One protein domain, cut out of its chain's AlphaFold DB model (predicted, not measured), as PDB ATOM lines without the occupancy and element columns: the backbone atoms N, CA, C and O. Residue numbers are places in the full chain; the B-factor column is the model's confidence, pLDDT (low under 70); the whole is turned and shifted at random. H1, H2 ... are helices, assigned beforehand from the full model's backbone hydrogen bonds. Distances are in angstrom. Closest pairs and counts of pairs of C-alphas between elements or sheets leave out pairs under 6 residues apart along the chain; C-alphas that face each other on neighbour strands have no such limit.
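AT A GLANCE: This is residues 826 to 867 of the 1102 residues of an uncharacterized protein of Acidobacteria bacterium (UniProt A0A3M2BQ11). The model is an open V with unequal arms: a short helix H1, then a turn at the point, then a long helix H2 that folds back from it without packing on it. H2 makes the longest axis. The printed part has 42 residues with two named helices, H1 then H2, and no named strand; its class is all helix. The whole is extended, with a radius of gyration of the C-alphas of 14.2 A, and flat, spanning 43 by 25 by 8 A.

IN THESE COORDINATES: H1 is residues 826 to 835, 14.1 A from first to last C-alpha, beginning at C-alpha 826 at (11.296, 3.680, 22.644). H2 is residues 841 to 867, 38.7 A long, from C-alpha 841 at (-4.807, -8.305, 36.387) to C-alpha 867 at (6.365, -24.648, 3.167).

HOW THE PARTS SIT: H1 and H2 are apart, with no C-alpha of the one within 8 A of the other. A tight link of 5 residues joins them. Residues 826 to 835, 837 to 843 and 845 to 867 stand free. In H1 and H2 every O i to N i+4 pair is within hydrogen-bond range.

THE WHOLE: The C-alphas of Val 838 and Arg 867, the two farthest apart, are 43.0 A apart. The printed part has no cut. Mean pLDDT of the printed part is 71.7; residues 826 to 839, 847 and 865 are under 70.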
ATOM      1  N   ARG A 826      10.568   3.934  21.398       56.59
ATOM      2  CA  ARG A 826      11.296   3.680  22.644       56.59
ATOM      3  C   ARG A 826      10.563   4.256  23.856       56.59
ATOM      4  O   ARG A 826      10.357   3.526  24.815       56.59
ATOM      5  N   GLN A 827      10.134   5.517  23.802       56.84
ATOM      6  CA  GLN A 827       9.374   6.153  24.884       56.84
ATOM      7  C   GLN A 827       8.046   5.442  25.152       56.84
ATOM      8  O   GLN A 827       7.678   5.287  26.309       56.84
ATOM      9  N   LEU A 828       7.363   4.947  24.112       49.28
ATOM     10  CA  LEU A 828       6.173   4.112  24.278       49.28
ATOM     11  C   LEU A 828       6.489   2.790  24.995       49.28
ATOM     12  O   LEU A 828       5.715   2.386  25.849       49.28
ATOM     13  N   ILE A 829       7.621   2.139  24.701       56.59
ATOM     14  CA  ILE A 829       8.050   0.909  25.392       56.59
ATOM     15  C   ILE A 829       8.465   1.197  26.846       56.59
ATOM     16  O   ILE A 829       8.080   0.459  27.748       56.59
ATOM     17  N   GLU A 830       9.198   2.284  27.096       51.47
ATOM     18  CA  GLU A 830       9.594   2.713  28.446       51.47
ATOM     19  C   GLU A 830       8.353   3.032  29.308       51.47
ATOM     20  O   GLU A 830       8.210   2.485  30.400       51.47
ATOM     21  N   GLN A 831       7.392   3.796  28.776       55.16
ATOM     22  CA  GLN A 831       6.113   4.088  29.443       55.16
ATOM     23  C   GLN A 831       5.216   2.848  29.605       55.16
ATOM     24  O   GLN A 831       4.454   2.763  30.563       55.16
ATOM     25  N   TRP A 832       5.291   1.875  28.693       46.78
ATOM     26  CA  TRP A 832       4.544   0.615  28.789       46.78
ATOM     27  C   TRP A 832       5.064  -0.260  29.938       46.78
ATOM     28  O   TRP A 832       4.257  -0.846  30.657       46.78
ATOM     29  N   HIS A 833       6.379  -0.280  30.181       54.59
ATOM     30  CA  HIS A 833       6.939  -0.919  31.374       54.59
ATOM     31  C   HIS A 833       6.534  -0.192  32.668       54.59
ATOM     32  O   HIS A 833       6.127  -0.857  33.615       54.59
ATOM     33  N   GLU A 834       6.556   1.146  32.702       54.00
ATOM     34  CA  GLU A 834       6.107   1.932  33.870       54.00
ATOM     35  C   GLU A 834       4.595   1.793  34.159       54.00
ATOM     36  O   GLU A 834       4.166   1.902  35.307       54.00
ATOM     37  N   LEU A 835       3.771   1.514  33.142       50.25
ATOM     38  CA  LEU A 835       2.335   1.244  33.300       50.25
ATOM     39  C   LEU A 835       2.016  -0.177  33.795       50.25
ATOM     40  O   LEU A 835       0.888  -0.416  34.232       50.25
ATOM     41  N   GLY A 836       2.975  -1.109  33.751       52.41
ATOM     42  CA  GLY A 836       2.769  -2.513  34.130       52.41
ATOM     43  C   GLY A 836       2.301  -2.707  35.576       52.41
ATOM     44  O   GLY A 836       1.464  -3.569  35.831       52.41
ATOM     45  N   ASP A 837       2.759  -1.852  36.493       51.25
ATOM     46  CA  ASP A 837       2.407  -1.895  37.922       51.25
ATOM     47  C   ASP A 837       1.070  -1.193  38.253       51.25
ATOM     48  O   ASP A 837       0.620  -1.204  39.400       51.25
ATOM     49  N   VAL A 838       0.426  -0.556  37.265       63.50
ATOM     50  CA  VAL A 838      -0.789   0.271  37.442       63.50
ATOM     51  C   VAL A 838      -2.029  -0.365  36.791       63.50
ATOM     52  O   VAL A 838      -3.164   0.016  37.085       63.50
ATOM     53  N   VAL A 839      -1.844  -1.353  35.911       61.81
ATOM     54  CA  VAL A 839      -2.926  -2.040  35.191       61.81
ATOM     55  C   VAL A 839      -3.336  -3.319  35.930       61.81
ATOM     56  O   VAL A 839      -2.546  -4.246  36.071       61.81
ATOM     57  N   GLY A 840      -4.595  -3.377  36.381       78.44
ATOM     58  CA  GLY A 840      -5.149  -4.538  37.087       78.44
ATOM     59  C   GLY A 840      -5.175  -5.828  36.253       78.44
ATOM     60  O   GLY A 840      -5.300  -5.783  35.027       78.44
ATOM     61  N   GLU A 841      -5.091  -6.968  36.944       74.38
ATOM     62  CA  GLU A 841      -4.807  -8.305  36.387       74.38
ATOM     63  C   GLU A 841      -5.693  -8.702  35.194       74.38
ATOM     64  O   GLU A 841      -5.180  -9.197  34.196       74.38
ATOM     65  N   GLU A 842      -6.992  -8.395  35.225       73.06
ATOM     66  CA  GLU A 842      -7.943  -8.683  34.135       73.06
ATOM     67  C   GLU A 842      -7.485  -8.112  32.773       73.06
ATOM     68  O   GLU A 842      -7.485  -8.807  31.758       73.06
ATOM     69  N   LYS A 843      -6.988  -6.867  32.749       74.75
ATOM     70  CA  LYS A 843      -6.461  -6.240  31.522       74.75
ATOM     71  C   LYS A 843      -5.072  -6.738  31.142       74.75
ATOM     72  O   LYS A 843      -4.680  -6.632  29.980       74.75
ATOM     73  N   ARG A 844      -4.321  -7.262  32.110       79.44
ATOM     74  CA  ARG A 844      -3.042  -7.920  31.857       79.44
ATOM     75  C   ARG A 844      -3.269  -9.254  31.145       79.44
ATOM     76  O   ARG A 844      -2.611  -9.493  30.138       79.44
ATOM     77  N   GLU A 845      -4.246 -10.055  31.574       83.06
ATOM     78  CA  GLU A 845      -4.629 -11.288  30.872       83.06
ATOM     79  C   GLU A 845      -5.126 -11.010  29.443       83.06
ATOM     80  O   GLU A 845      -4.696 -11.691  28.510       83.06
ATOM     81  N   GLU A 846      -5.962  -9.984  29.222       81.06
ATOM     82  CA  GLU A 846      -6.374  -9.587  27.861       81.06
ATOM     83  C   GLU A 846      -5.171  -9.241  26.960       81.06
ATOM     84  O   GLU A 846      -5.123  -9.654  25.794       81.06
ATOM     85  N   LEU A 847      -4.183  -8.514  27.496       66.25
ATOM     86  CA  LEU A 847      -2.968  -8.118  26.779       66.25
ATOM     87  C   LEU A 847      -2.021  -9.295  26.515       66.25
ATOM     88  O   LEU A 847      -1.520  -9.423  25.397       66.25
ATOM     89  N   GLU A 848      -1.810 -10.183  27.485       86.31
ATOM     90  CA  GLU A 848      -1.005 -11.400  27.311       86.31
ATOM     91  C   GLU A 848      -1.660 -12.338  26.271       86.31
ATOM     92  O   GLU A 848      -0.984 -12.842  25.369       86.31
ATOM     93  N   GLN A 849      -2.996 -12.452  26.264       88.69
ATOM     94  CA  GLN A 849      -3.744 -13.143  25.205       88.69
ATOM     95  C   GLN A 849      -3.651 -12.450  23.832       88.69
ATOM     96  O   GLN A 849      -3.777 -13.117  22.801       88.69
ATOM     97  N   MET A 850      -3.493 -11.124  23.761       83.81
ATOM     98  CA  MET A 850      -3.238 -10.420  22.494       83.81
ATOM     99  C   MET A 850      -1.808 -10.645  21.993       83.81
ATOM    100  O   MET A 850      -1.618 -10.845  20.791       83.81
ATOM    101  N   LEU A 851      -0.819 -10.675  22.891       80.69
ATOM    102  CA  LEU A 851       0.577 -10.951  22.550       80.69
ATOM    103  C   LEU A 851       0.727 -12.371  21.981       80.69
ATOM    104  O   LEU A 851       1.233 -12.535  20.872       80.69
ATOM    105  N   HIS A 852       0.156 -13.373  22.658       90.31
ATOM    106  CA  HIS A 852       0.141 -14.768  22.203       90.31
ATOM    107  C   HIS A 852      -0.494 -14.927  20.807       90.31
ATOM    108  O   HIS A 852      -0.015 -15.697  19.974       90.31
ATOM    109  N   ARG A 853      -1.558 -14.165  20.500       90.06
ATOM    110  CA  ARG A 853      -2.192 -14.158  19.167       90.06
ATOM    111  C   ARG A 853      -1.295 -13.552  18.079       90.06
ATOM    112  O   ARG A 853      -1.331 -14.023  16.943       90.06
ATOM    113  N   LEU A 854      -0.476 -12.549  18.404       75.19
ATOM    114  CA  LEU A 854       0.514 -11.970  17.481       75.19
ATOM    115  C   LEU A 854       1.716 -12.900  17.252       75.19
ATOM    116  O   LEU A 854       2.219 -12.989  16.129       75.19
ATOM    117  N   GLU A 855       2.159 -13.612  18.284       84.44
ATOM    118  CA  GLU A 855       3.251 -14.586  18.182       84.44
ATOM    119  C   GLU A 855       2.832 -15.835  17.398       84.44
ATOM    120  O   GLU A 855       3.567 -16.266  16.507       84.44
ATOM    121  N   GLU A 856       1.616 -16.352  17.611       89.44
ATOM    122  CA  GLU A 856       1.054 -17.397  16.747       89.44
ATOM    123  C   GLU A 856       0.939 -16.951  15.286       89.44
ATOM    124  O   GLU A 856       1.259 -17.732  14.392       89.44
ATOM    125  N   ALA A 857       0.502 -15.714  15.019       82.12
ATOM    126  CA  ALA A 857       0.390 -15.205  13.652       82.12
ATOM    127  C   ALA A 857       1.756 -15.182  12.943       82.12
ATOM    128  O   ALA A 857       1.882 -15.723  11.845       82.12
ATOM    129  N   ARG A 858       2.798 -14.657  13.606       72.19
ATOM    130  CA  ARG A 858       4.183 -14.685  13.101       72.19
ATOM    131  C   ARG A 858       4.712 -16.101  12.899       72.19
ATOM    132  O   ARG A 858       5.399 -16.365  11.916       72.19
ATOM    133  N   ARG A 859       4.403 -17.020  13.817       83.88
ATOM    134  CA  ARG A 859       4.832 -18.417  13.705       83.88
ATOM    135  C   ARG A 859       4.179 -19.106  12.503       83.88
ATOM    136  O   ARG A 859       4.872 -19.806  11.775       83.88
ATOM    137  N   ARG A 860       2.885 -18.873  12.257       87.50
ATOM    138  CA  ARG A 860       2.178 -19.391  11.070       87.50
ATOM    139  C   ARG A 860       2.752 -18.809   9.774       87.50
ATOM    140  O   ARG A 860       2.985 -19.565   8.842       87.50
ATOM    141  N   GLU A 861       3.053 -17.508   9.743       76.19
ATOM    142  CA  GLU A 861       3.714 -16.858   8.600       76.19
ATOM    143  C   GLU A 861       5.090 -17.488   8.302       76.19
ATOM    144  O   GLU A 861       5.409 -17.760   7.145       76.19
ATOM    145  N   ALA A 862       5.879 -17.804   9.335       74.38
ATOM    146  CA  ALA A 862       7.157 -18.503   9.184       74.38
ATOM    147  C   ALA A 862       6.994 -19.967   8.719       74.38
ATOM    148  O   ALA A 862       7.707 -20.398   7.815       74.38
ATOM    149  N   GLU A 863       6.042 -20.721   9.283       89.50
ATOM    150  CA  GLU A 863       5.721 -22.095   8.854       89.50
ATOM    151  C   GLU A 863       5.220 -22.143   7.394       89.50
ATOM    152  O   GLU A 863       5.497 -23.100   6.668       89.50
ATOM    153  N   GLU A 864       4.513 -21.110   6.933       82.75
ATOM    154  CA  GLU A 864       4.022 -20.992   5.556       82.75
ATOM    155  C   GLU A 864       5.134 -20.588   4.574       82.75
ATOM    156  O   GLU A 864       5.271 -21.213   3.520       82.75
ATOM    157  N   GLN A 865       6.016 -19.654   4.948       63.88
ATOM    158  CA  GLN A 865       7.242 -19.370   4.187       63.88
ATOM    159  C   GLN A 865       8.147 -20.612   4.082       63.88
ATOM    160  O   GLN A 865       8.690 -20.892   3.013       63.88
ATOM    161  N   GLU A 866       8.273 -21.405   5.152       76.19
ATOM    162  CA  GLU A 866       9.046 -22.652   5.132       76.19
ATOM    163  C   GLU A 866       8.403 -23.727   4.233       76.19
ATOM    164  O   GLU A 866       9.124 -24.480   3.576       76.19
ATOM    165  N   ARG A 867       7.065 -23.784   4.138       83.25
ATOM    166  CA  ARG A 867       6.365 -24.648   3.167       83.25
ATOM    167  C   ARG A 867       6.645 -24.234   1.727       83.25
ATOM    168  O   ARG A 867       7.028 -25.089   0.934       83.25
TER     169      ARG A 867